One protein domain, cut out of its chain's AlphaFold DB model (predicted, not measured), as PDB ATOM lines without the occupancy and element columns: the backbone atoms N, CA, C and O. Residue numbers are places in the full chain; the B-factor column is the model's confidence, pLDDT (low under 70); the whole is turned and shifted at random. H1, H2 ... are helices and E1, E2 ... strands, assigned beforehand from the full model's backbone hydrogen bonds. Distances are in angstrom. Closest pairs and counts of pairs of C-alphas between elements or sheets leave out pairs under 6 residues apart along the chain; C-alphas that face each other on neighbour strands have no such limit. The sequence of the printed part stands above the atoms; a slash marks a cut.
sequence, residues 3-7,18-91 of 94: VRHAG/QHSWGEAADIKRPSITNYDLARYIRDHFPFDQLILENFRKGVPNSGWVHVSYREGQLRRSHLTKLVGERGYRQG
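AT A GLANCE: This is residues 3 to 7 and 18 to 91 of the 94 residues of an uncharacterized protein of Sphingomonas wittichii (UniProt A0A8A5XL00). What does the model look like? It is a twisted slab of four strands with one helix, H2, packed over one face and running along the strands; the small helix H1 only grazes the sheet near the start of E1. Short pairings add residues 3 to 4 beside E1 at one edge and residues 89 to 90 beside E4 at the other. What is it made of? The printed part has 79 residues, with H1, E1, H2, E2, E3 and E4 in that order; the sheet E1, E3, E2, E4 is mixed, and the class is mixed, helices and strands, though under half of the residues are in named elements. The whole is compact, with a radius of gyration of the C-alphas of 12.1 A and spans of 36 by 27 by 26 A.

IN THESE COORDINATES: Where does the printed part begin? Residues 3 to 7 come first, then a cut, then H1 at residues 18 to 21, with C-alpha 18 at (1.821, -31.888, -26.866). Which elements follow? E1 is residues 24 to 28, H2 is residues 34 to 44 and 15.4 A long, and E2 is residues 49 to 55 and 16.2 A long. E3 is residues 64 to 68, and E4, residues 77 to 82, is 16.5 A long and ends with C-alpha 82 at (-7.482, -13.272, -30.648).

HOW THE PARTS SIT: How do the strands pair? E1 and E3 are antiparallel, with N 25 and O 67 at 2.8 A; E3 and E2, a hairpin, are antiparallel, with N 51 and O 66 at 2.8 A. E2 and E4 are parallel at 11 degrees, with N 50 and O 77 at 2.8 A. Where is H2? It is on the sheet at a height of 8.8 A, over E3 and E2, at 1 degrees to E3 on the local plane; its closest C-alphas to E3 are those of Ala 38 and Val 65, 6.0 A apart. E1, H2 and E2 form a split strand-helix-strand unit, two strands running the same way with E3 between them, and its crossover is right-handed; with H2 on one face, the sheet makes two layers. How are the helix backbones formed? In H2 every O i to N i+4 pair is within hydrogen-bond range, and H1 is too short for such a pair, with its 1 O i to N i+3 pair within range.

THE WHOLE: How far does it reach? The two C-alphas farthest apart, those of Gly 58 and Gly 72, are 36.3 A apart. Is anything missing? Residues 8 to 17 are not printed, and C-alphas 7 and 18 are 13.9 A apart across the cut. Are any links long? No link between named elements is long; E2 to E3 and E3 to E4 are short, the others tight. Where is confidence low? Residues 3 to 7 and 18 have pLDDT under 70, and the mean of the printed part is 88.1.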
ATOM      1  N   VAL A   3     -14.326 -33.616 -24.886       44.19
ATOM      2  CA  VAL A   3     -12.863 -33.703 -24.870       44.19
ATOM      3  C   VAL A   3     -12.469 -34.248 -26.234       44.19
ATOM      4  O   VAL A   3     -12.852 -35.358 -26.602       44.19
ATOM      5  N   ARG A   4     -11.811 -33.425 -27.049       50.81
ATOM      6  CA  ARG A   4     -11.371 -33.840 -28.382       50.81
ATOM      7  C   ARG A   4      -9.985 -34.460 -28.242       50.81
ATOM      8  O   ARG A   4      -9.007 -33.738 -28.127       50.81
ATOM      9  N   HIS A   5      -9.921 -35.791 -28.201       41.25
ATOM     10  CA  HIS A   5      -8.662 -36.533 -28.296       41.25
ATOM     11  C   HIS A   5      -8.188 -36.607 -29.755       41.25
ATOM     12  O   HIS A   5      -8.995 -36.489 -30.682       41.25
ATOM     13  N   ALA A   6      -6.881 -36.819 -29.932       40.50
ATOM     14  CA  ALA A   6      -6.070 -36.687 -31.150       40.50
ATOM     15  C   ALA A   6      -6.578 -37.358 -32.455       40.50
ATOM     16  O   ALA A   6      -5.970 -37.179 -33.504       40.50
ATOM     17  N   GLY A   7      -7.697 -38.088 -32.440       33.84
ATOM     18  CA  GLY A   7      -8.274 -38.747 -33.616       33.84
ATOM     19  C   GLY A   7      -9.235 -37.905 -34.470       33.84
ATOM     20  O   GLY A   7      -9.631 -38.369 -35.534       33.84
ATOM     21  N   GLN A  18       2.248 -31.163 -28.077       67.25
ATOM     22  CA  GLN A  18       1.821 -31.888 -26.866       67.25
ATOM     23  C   GLN A  18       0.513 -32.682 -27.077       67.25
ATOM     24  O   GLN A  18       0.310 -33.718 -26.449       67.25
ATOM     25  N   HIS A  19      -0.336 -32.274 -28.030       72.19
ATOM     26  CA  HIS A  19      -1.506 -33.052 -28.464       72.19
ATOM     27  C   HIS A  19      -1.128 -34.443 -28.995       72.19
ATOM     28  O   HIS A  19      -1.824 -35.415 -28.710       72.19
ATOM     29  N   SER A  20      -0.009 -34.568 -29.716       75.56
ATOM     30  CA  SER A  20       0.468 -35.848 -30.264       75.56
ATOM     31  C   SER A  20       0.949 -36.825 -29.183       75.56
ATOM     32  O   SER A  20       1.025 -38.021 -29.446       75.56
ATOM     33  N   TRP A  21       1.252 -36.336 -27.976       77.50
ATOM     34  CA  TRP A  21       1.687 -37.150 -26.831       77.50
ATOM     35  C   TRP A  21       0.593 -37.326 -25.771       77.50
ATOM     36  O   TRP A  21       0.846 -37.880 -24.709       77.50
ATOM     37  N   GLY A  22      -0.634 -36.864 -26.048       78.62
ATOM     38  CA  GLY A  22      -1.735 -36.912 -25.080       78.62
ATOM     39  C   GLY A  22      -1.576 -35.935 -23.910       78.62
ATOM     40  O   GLY A  22      -2.311 -36.028 -22.933       78.62
ATOM     41  N   GLU A  23      -0.648 -34.986 -24.017       86.44
ATOM     42  CA  GLU A  23      -0.319 -33.995 -22.991       86.44
ATOM     43  C   GLU A  23      -1.145 -32.705 -23.127       86.44
ATOM     44  O   GLU A  23      -0.962 -31.776 -22.346       86.44
ATOM     45  N   ALA A  24      -2.042 -32.602 -24.112       89.00
ATOM     46  CA  ALA A  24      -2.886 -31.427 -24.311       89.00
ATOM     47  C   ALA A  24      -4.330 -31.782 -24.678       89.00
ATOM     48  O   ALA A  24      -4.618 -32.847 -25.225       89.00
ATOM     49  N   ALA A  25      -5.240 -30.860 -24.371       88.62
ATOM     50  CA  ALA A  25      -6.656 -30.957 -24.684       88.62
ATOM     51  C   ALA A  25      -7.225 -29.590 -25.080       88.62
ATOM     52  O   ALA A  25      -6.940 -28.572 -24.449       88.62
ATOM     53  N   ASP A  26      -8.107 -29.595 -26.081       90.00
ATOM     54  CA  ASP A  26      -8.908 -28.429 -26.451       90.00
ATOM     55  C   ASP A  26     -10.338 -28.623 -25.938       90.00
ATOM     56  O   ASP A  26     -11.019 -29.602 -26.270       90.00
ATOM     57  N   ILE A  27     -10.809 -27.682 -25.122       90.25
ATOM     58  CA  ILE A  27     -12.076 -27.776 -24.403       90.25
ATOM     59  C   ILE A  27     -13.027 -26.680 -24.884       90.25
ATOM     60  O   ILE A  27     -12.671 -25.505 -24.989       90.25
ATOM     61  N   LYS A  28     -14.280 -27.073 -25.135       85.19
ATOM     62  CA  LYS A  28     -15.418 -26.167 -25.314       85.19
ATOM     63  C   LYS A  28     -16.595 -26.660 -24.487       85.19
ATOM     64  O   LYS A  28     -16.907 -27.857 -24.490       85.19
ATOM     65  N   ARG A  29     -17.293 -25.746 -23.818       80.25
ATOM     66  CA  ARG A  29     -18.515 -26.069 -23.073       80.25
ATOM     67  C   ARG A  29     -19.567 -24.983 -23.311       80.25
ATOM     68  O   ARG A  29     -19.352 -23.871 -22.870       80.25
ATOM     69  N   PRO A  30     -20.712 -25.284 -23.953       79.06
ATOM     70  CA  PRO A  30     -21.706 -24.262 -24.309       79.06
ATOM     71  C   PRO A  30     -22.291 -23.477 -23.128       79.06
ATOM     72  O   PRO A  30     -22.722 -22.342 -23.303       79.06
ATOM     73  N   SER A  31     -22.338 -24.091 -21.942       86.56
ATOM     74  CA  SER A  31     -22.980 -23.531 -20.752       86.56
ATOM     75  C   SER A  31     -22.078 -22.644 -19.889       86.56
ATOM     76  O   SER A  31     -22.550 -22.112 -18.890       86.56
ATOM     77  N   ILE A  32     -20.795 -22.504 -20.230       89.81
ATOM     78  CA  ILE A  32     -19.856 -21.600 -19.553       89.81
ATOM     79  C   ILE A  32     -19.044 -20.861 -20.606       89.81
ATOM     80  O   ILE A  32     -18.737 -21.421 -21.655       89.81
ATOM     81  N   THR A  33     -18.673 -19.618 -20.329       93.06
ATOM     82  CA  THR A  33     -17.830 -18.872 -21.262       93.06
ATOM     83  C   THR A  33     -16.442 -19.513 -21.335       93.06
ATOM     84  O   THR A  33     -15.954 -20.089 -20.356       93.06
ATOM     85  N   ASN A  34     -15.770 -19.403 -22.483       93.50
ATOM     86  CA  ASN A  34     -14.400 -19.913 -22.603       93.50
ATOM     87  C   ASN A  34     -13.437 -19.155 -21.671       93.50
ATOM     88  O   ASN A  34     -12.483 -19.743 -21.166       93.50
ATOM     89  N   TYR A  35     -13.715 -17.879 -21.387       95.00
ATOM     90  CA  TYR A  35     -12.960 -17.111 -20.399       95.00
ATOM     91  C   TYR A  35     -13.111 -17.684 -18.987       95.00
ATOM     92  O   TYR A  35     -12.103 -17.933 -18.329       95.00
ATOM     93  N   ASP A  36     -14.340 -17.941 -18.532       95.38
ATOM     94  CA  ASP A  36     -14.583 -18.476 -17.189       95.38
ATOM     95  C   ASP A  36     -13.993 -19.872 -17.025       95.38
ATOM     96  O   ASP A  36     -13.414 -20.179 -15.984       95.38
ATOM     97  N   LEU A  37     -14.077 -20.699 -18.069       94.75
ATOM     98  CA  LEU A  37     -13.429 -22.005 -18.091       94.75
ATOM     99  C   LEU A  37     -11.906 -21.879 -17.951       94.75
ATOM    100  O   LEU A  37     -11.315 -22.546 -17.103       94.75
ATOM    101  N   ALA A  38     -11.269 -21.021 -18.754       95.62
ATOM    102  CA  ALA A  38      -9.826 -20.805 -18.678       95.62
ATOM    103  C   ALA A  38      -9.418 -20.255 -17.303       95.62
ATOM    104  O   ALA A  38      -8.462 -20.737 -16.698       95.62
ATOM    105  N   ARG A  39     -10.175 -19.294 -16.767       96.62
ATOM    106  CA  ARG A  39      -9.947 -18.727 -15.435       96.62
ATOM    107  C   ARG A  39     -10.037 -19.796 -14.346       96.62
ATOM    108  O   ARG A  39      -9.155 -19.870 -13.499       96.62
ATOM    109  N   TYR A  40     -11.052 -20.654 -14.403       96.75
ATOM    110  CA  TYR A  40     -11.215 -21.752 -13.454       96.75
ATOM    111  C   TYR A  40     -10.052 -22.751 -13.528       96.75
ATOM    112  O   TYR A  40      -9.519 -23.155 -12.498       96.75
ATOM    113  N   ILE A  41      -9.601 -23.106 -14.736       96.00
ATOM    114  CA  ILE A  41      -8.431 -23.980 -14.913       96.00
ATOM    115  C   ILE A  41      -7.177 -23.342 -14.308       96.00
ATOM    116  O   ILE A  41      -6.468 -23.995 -13.543       96.00
ATOM    117  N   ARG A  42      -6.944 -22.057 -14.602       96.81
ATOM    118  CA  ARG A  42      -5.812 -21.283 -14.077       96.81
ATOM    119  C   ARG A  42      -5.761 -21.307 -12.548       96.81
ATOM    120  O   ARG A  42      -4.683 -21.477 -11.980       96.81
ATOM    121  N   ASP A  43      -6.913 -21.108 -11.914       97.44
ATOM    122  CA  ASP A  43      -7.021 -20.903 -10.469       97.44
ATOM    123  C   ASP A  43      -6.986 -22.225  -9.679       97.44
ATOM    124  O   ASP A  43      -6.542 -22.232  -8.531       97.44
ATOM    125  N   HIS A  44      -7.412 -23.345 -10.278       97.12
ATOM    126  CA  HIS A  44      -7.661 -24.590  -9.535       97.12
ATOM    127  C   HIS A  44      -6.832 -25.804  -9.962       97.12
ATOM    128  O   HIS A  44      -6.782 -26.775  -9.207       97.12
ATOM    129  N   PHE A  45      -6.178 -25.789 -11.126       95.44
ATOM    130  CA  PHE A  45      -5.472 -26.966 -11.638       95.44
ATOM    131  C   PHE A  45      -3.994 -26.686 -11.933       95.44
ATOM    132  O   PHE A  45      -3.611 -25.549 -12.229       95.44
ATOM    133  N   PRO A  46      -3.125 -27.709 -11.846       94.31
ATOM    134  CA  PRO A  46      -1.789 -27.639 -12.416       94.31
ATOM    135  C   PRO A  46      -1.871 -27.717 -13.944       94.31
ATOM    136  O   PRO A  46      -2.624 -28.512 -14.501       94.31
ATOM    137  N   PHE A  47      -1.074 -26.900 -14.624       95.19
ATOM    138  CA  PHE A  47      -0.962 -26.907 -16.078       95.19
ATOM    139  C   PHE A  47       0.416 -26.406 -16.499       95.19
ATOM    140  O   PHE A  47       1.084 -25.653 -15.781       95.19
ATOM    141  N   ASP A  48       0.825 -26.818 -17.688       94.75
ATOM    142  CA  ASP A  48       2.019 -26.324 -18.347       94.75
ATOM    143  C   ASP A  48       1.699 -25.048 -19.135       94.75
ATOM    144  O   ASP A  48       2.189 -23.961 -18.811       94.75
ATOM    145  N   GLN A  49       0.792 -25.156 -20.108       95.62
ATOM    146  CA  GLN A  49       0.328 -24.038 -20.920       95.62
ATOM    147  C   GLN A  49      -1.202 -24.006 -20.994       95.62
ATOM    148  O   GLN A  49      -1.854 -25.020 -21.213       95.62
ATOM    149  N   LEU A  50      -1.777 -22.821 -20.828       96.94
ATOM    150  CA  LEU A  50      -3.204 -22.544 -20.940       96.94
ATOM    151  C   LEU A  50      -3.402 -21.423 -21.963       96.94
ATOM    152  O   LEU A  50      -2.801 -20.358 -21.838       96.94
ATOM    153  N   ILE A  51      -4.241 -21.626 -22.972       96.56
ATOM    154  CA  ILE A  51      -4.490 -20.623 -24.011       96.56
ATOM    155  C   ILE A  51      -5.992 -20.450 -24.203       96.56
ATOM    156  O   ILE A  51      -6.706 -21.400 -24.519       96.56
ATOM    157  N   LEU A  52      -6.466 -19.215 -24.063       95.62
ATOM    158  CA  LEU A  52      -7.760 -18.799 -24.590       95.62
ATOM    159  C   LEU A  52      -7.593 -18.581 -26.100       95.62
ATOM    160  O   LEU A  52      -7.153 -17.516 -26.548       95.62
ATOM    161  N   GLU A  53      -7.829 -19.634 -26.881       93.88
ATOM    162  CA  GLU A  53      -7.390 -19.704 -28.270       93.88
ATOM    163  C   GLU A  53      -8.502 -19.364 -29.264       93.88
ATOM    164  O   GLU A  53      -9.633 -19.847 -29.172       93.88
ATOM    165  N   ASN A  54      -8.141 -18.543 -30.255       92.88
ATOM    166  CA  ASN A  54      -9.019 -18.070 -31.320       92.88
ATOM    167  C   ASN A  54     -10.282 -17.387 -30.761       92.88
ATOM    168  O   ASN A  54     -11.401 -17.622 -31.225       92.88
ATOM    169  N   PHE A  55     -10.097 -16.571 -29.720       93.56
ATOM    170  CA  PHE A  55     -11.167 -15.895 -28.991       93.56
ATOM    171  C   PHE A  55     -11.542 -14.561 -29.643       93.56
ATOM    172  O   PHE A  55     -10.687 -13.784 -30.073       93.56
ATOM    173  N   ARG A  56     -12.841 -14.283 -29.721       94.00
ATOM    174  CA  ARG A  56     -13.408 -13.026 -30.207       94.00
ATOM    175  C   ARG A  56     -14.015 -12.269 -29.034       94.00
ATOM    176  O   ARG A  56     -14.976 -12.729 -28.417       94.00
ATOM    177  N   LYS A  57     -13.486 -11.072 -28.784       89.00
ATOM    178  CA  LYS A  57     -13.994 -10.156 -27.758       89.00
ATOM    179  C   LYS A  57     -15.490  -9.909 -27.925       89.00
ATOM    180  O   LYS A  57     -15.976  -9.751 -29.046       89.00
ATOM    181  N   GLY A  58     -16.218  -9.918 -26.813       87.75
ATOM    182  CA  GLY A  58     -17.677  -9.771 -26.796       87.75
ATOM    183  C   GLY A  58     -18.474 -10.991 -27.283       87.75
ATOM    184  O   GLY A  58     -19.699 -10.936 -27.266       87.75
ATOM    185  N   VAL A  59     -17.831 -12.098 -27.686       90.69
ATOM    186  CA  VAL A  59     -18.509 -13.352 -28.070       90.69
ATOM    187  C   VAL A  59     -18.060 -14.481 -27.129       90.69
ATOM    188  O   VAL A  59     -17.072 -15.162 -27.417       90.69
ATOM    189  N   PRO A  60     -18.771 -14.720 -26.007       85.81
ATOM    190  CA  PRO A  60     -18.264 -15.527 -24.888       85.81
ATOM    191  C   PRO A  60     -17.874 -16.980 -25.212       85.81
ATOM    192  O   PRO A  60     -16.974 -17.536 -24.583       85.81
ATOM    193  N   ASN A  61     -18.525 -17.584 -26.209       86.94
ATOM    194  CA  ASN A  61     -18.325 -18.983 -26.611       86.94
ATOM    195  C   ASN A  61     -17.488 -19.129 -27.897       86.94
ATOM    196  O   ASN A  61     -17.449 -20.201 -28.504       86.94
ATOM    197  N   SER A  62     -16.839 -18.052 -28.345       90.56
ATOM    198  CA  SER A  62     -15.918 -18.089 -29.484       90.56
ATOM    199  C   SER A  62     -14.590 -18.756 -29.113       90.56
ATOM    200  O   SER A  62     -14.134 -18.664 -27.975       90.56
ATOM    201  N   GLY A  63     -13.960 -19.432 -30.073       92.19
ATOM    202  CA  GLY A  63     -12.689 -20.123 -29.835       92.19
ATOM    203  C   GLY A  63     -12.821 -21.410 -29.014       92.19
ATOM    204  O   GLY A  63     -13.863 -22.078 -29.064       92.19
ATOM    205  N   TRP A  64     -11.745 -21.785 -28.322       94.38
ATOM    206  CA  TRP A  64     -11.644 -22.884 -27.345       94.38
ATOM    207  C   TRP A  64     -10.661 -22.522 -26.229       94.38
ATOM    208  O   TRP A  64      -9.888 -21.573 -26.342       94.38
ATOM    209  N   VAL A  65     -10.678 -23.311 -25.157       94.50
ATOM    210  CA  VAL A  65      -9.616 -23.313 -24.152       94.50
ATOM    211  C   VAL A  65      -8.667 -24.462 -24.459       94.50
ATOM    212  O   VAL A  65      -9.061 -25.621 -24.367       94.50
ATOM    213  N   HIS A  66      -7.437 -24.141 -24.839       94.75
ATOM    214  CA  HIS A  66      -6.345 -25.102 -24.926       94.75
ATOM    215  C   HIS A  66      -5.684 -25.223 -23.555       94.75
ATOM    216  O   HIS A  66      -5.339 -24.205 -22.953       94.75
ATOM    217  N   VAL A  67      -5.474 -26.439 -23.071       94.69
ATOM    218  CA  VAL A  67      -4.707 -26.700 -21.853       94.69
ATOM    219  C   VAL A  67      -3.751 -27.854 -22.095       94.69
ATOM    220  O   VAL A  67      -4.132 -28.861 -22.690       94.69
ATOM    221  N   SER A  68      -2.525 -27.717 -21.611       93.94
ATOM    222  CA  SER A  68      -1.543 -28.784 -21.604       93.94
ATOM    223  C   SER A  68      -0.984 -29.051 -20.217       93.94
ATOM    224  O   SER A  68      -0.991 -28.192 -19.329       93.94
ATOM    225  N   TYR A  69      -0.508 -30.272 -20.032       91.56
ATOM    226  CA  TYR A  69       0.099 -30.767 -18.816       91.56
ATOM    227  C   TYR A  69       1.243 -31.702 -19.187       91.56
ATOM    228  O   TYR A  69       1.056 -32.647 -19.949       91.56
ATOM    229  N   ARG A  70       2.409 -31.471 -18.589       87.38
ATOM    230  CA  ARG A  70       3.522 -32.410 -18.616       87.38
ATOM    231  C   ARG A  70       4.052 -32.576 -17.202       87.38
ATOM    232  O   ARG A  70       4.323 -31.596 -16.507       87.38
ATOM    233  N   GLU A  71       4.198 -33.822 -16.774       85.81
ATOM    234  CA  GLU A  71       4.761 -34.124 -15.463       85.81
ATOM    235  C   GLU A  71       6.195 -33.583 -15.357       85.81
ATOM    236  O   GLU A  71       6.989 -33.691 -16.290       85.81
ATOM    237  N   GLY A  72       6.506 -32.915 -14.245       88.25
ATOM    238  CA  GLY A  72       7.796 -32.247 -14.046       88.25
ATOM    239  C   GLY A  72       7.989 -30.942 -14.836       88.25
ATOM    240  O   GLY A  72       8.986 -30.257 -14.623       88.25
ATOM    241  N   GLN A  73       7.041 -30.546 -15.693       86.94
ATOM    242  CA  GLN A  73       7.118 -29.316 -16.481       86.94
ATOM    243  C   GLN A  73       5.783 -28.560 -16.445       86.94
ATOM    244  O   GLN A  73       4.920 -28.728 -17.301       86.94
ATOM    245  N   LEU A  74       5.635 -27.686 -15.446       92.19
ATOM    246  CA  LEU A  74       4.453 -26.845 -15.250       92.19
ATOM    247  C   LEU A  74       4.829 -25.368 -15.371       92.19
ATOM    248  O   LEU A  74       4.985 -24.680 -14.363       92.19
ATOM    249  N   ARG A  75       4.981 -24.858 -16.603       94.12
ATOM    250  CA  ARG A  75       5.321 -23.438 -16.834       94.12
ATOM    251  C   ARG A  75       4.268 -22.473 -16.276       94.12
ATOM    252  O   ARG A  75       4.570 -21.296 -16.096       94.12
ATOM    253  N   ARG A  76       3.037 -22.950 -16.041       94.75
ATOM    254  CA  ARG A  76       1.860 -22.155 -15.649       94.75
ATOM    255  C   ARG A  76       1.660 -20.929 -16.548       94.75
ATOM    256  O   ARG A  76       1.199 -19.879 -16.103       94.75
ATOM    257  N   SER A  77       2.006 -21.065 -17.827       96.06
ATOM    258  CA  SER A  77       1.887 -19.982 -18.798       96.06
ATOM    259  C   SER A  77       0.442 -19.862 -19.260       96.06
ATOM    260  O   SER A  77      -0.141 -20.844 -19.709       96.06
ATOM    261  N   HIS A  78      -0.135 -18.665 -19.162       96.94
ATOM    262  CA  HIS A  78      -1.485 -18.385 -19.636       96.94
ATOM    263  C   HIS A  78      -1.479 -17.308 -20.730       96.94
ATOM    264  O   HIS A  78      -0.928 -16.218 -20.549       96.94
ATOM    265  N   LEU A  79      -2.102 -17.604 -21.865       97.44
ATOM    266  CA  LEU A  79      -2.063 -16.782 -23.070       97.44
ATOM    267  C   LEU A  79      -3.464 -16.559 -23.649       97.44
ATOM    268  O   LEU A  79      -4.393 -17.328 -23.400       97.44
ATOM    269  N   THR A  80      -3.592 -15.545 -24.497       96.62
ATOM    270  CA  THR A  80      -4.765 -15.323 -25.350       96.62
ATOM    271  C   THR A  80      -4.328 -15.182 -26.801       96.62
ATOM    272  O   THR A  80      -3.378 -14.455 -27.093       96.62
ATOM    273  N   LYS A  81      -5.043 -15.834 -27.719       95.50
ATOM    274  CA  LYS A  81      -4.901 -15.645 -29.170       95.50
ATOM    275  C   LYS A  81      -6.225 -15.137 -29.714       95.50
ATOM    276  O   LYS A  81      -7.205 -15.881 -29.743       95.50
ATOM    277  N   LEU A  82      -6.265 -13.870 -30.111       93.94
ATOM    278  CA  LEU A  82      -7.482 -13.272 -30.648       93.94
ATOM    279  C   LEU A  82      -7.712 -13.721 -32.094       93.94
ATOM    280  O   LEU A  82      -6.763 -13.939 -32.849       93.94
ATOM    281  N   VAL A  83      -8.981 -13.851 -32.488       92.44
ATOM    282  CA  VAL A  83      -9.347 -14.155 -33.881       92.44
ATOM    283  C   VAL A  83      -8.715 -13.118 -34.813       92.44
ATOM    284  O   VAL A  83      -8.898 -11.918 -34.624       92.44
ATOM    285  N   GLY A  84      -7.998 -13.585 -35.837       89.69
ATOM    286  CA  GLY A  84      -7.358 -12.731 -36.843       89.69
ATOM    287  C   GLY A  84      -5.991 -12.166 -36.442       89.69
ATOM    288  O   GLY A  84      -5.298 -11.616 -37.297       89.69
ATOM    289  N   GLU A  85      -5.555 -12.339 -35.192       90.06
ATOM    290  CA  GLU A  85      -4.205 -11.965 -34.771       90.06
ATOM    291  C   GLU A  85      -3.210 -13.107 -35.016       90.06
ATOM    292  O   GLU A  85      -3.499 -14.284 -34.794       90.06
ATOM    293  N   ARG A  86      -1.996 -12.755 -35.459       86.00
ATOM    294  CA  ARG A  86      -0.903 -13.726 -35.638       86.00
ATOM    295  C   ARG A  86      -0.209 -14.099 -34.323       86.00
ATOM    296  O   ARG A  86       0.439 -15.138 -34.261       86.00
ATOM    297  N   GLY A  87      -0.304 -13.244 -33.305       90.44
ATOM    298  CA  GLY A  87       0.449 -13.364 -32.058       90.44
ATOM    299  C   GLY A  87      -0.374 -13.884 -30.882       90.44
ATOM    300  O   GLY A  87      -1.601 -13.797 -30.865       90.44
ATOM    301  N   TYR A  88       0.340 -14.376 -29.871       94.00
ATOM    302  CA  TYR A  88      -0.207 -14.645 -28.546       94.00
ATOM    303  C   TYR A  88       0.053 -13.448 -27.634       94.00
ATOM    304  O   TYR A  88       1.098 -12.800 -27.720       94.00
ATOM    305  N   ARG A  89      -0.885 -13.177 -26.733       95.31
ATOM    306  CA  ARG A  89      -0.765 -12.157 -25.690       95.31
ATOM    307  C   ARG A  89      -0.655 -12.837 -24.337       95.31
ATOM    308  O   ARG A  89      -1.383 -13.791 -24.079       95.31
ATOM    309  N   GLN A  90       0.226 -12.336 -23.476       96.69
ATOM    310  CA  GLN A  90       0.323 -12.819 -22.102       96.69
ATOM    311  C   GLN A  90      -0.949 -12.454 -21.324       96.69
ATOM    312  O   GLN A  90      -1.378 -11.301 -21.347       96.69
ATOM    313  N   GLY A  91      -1.529 -13.427 -20.618       96.00
ATOM    314  CA  GLY A  91      -2.747 -13.242 -19.822       96.00
ATOM    315  C   GLY A  91      -4.026 -13.737 -20.498       96.00
ATOM    316  O   GLY A  91      -4.052 -14.020 -21.695       96.00
TER     317      GLY A  91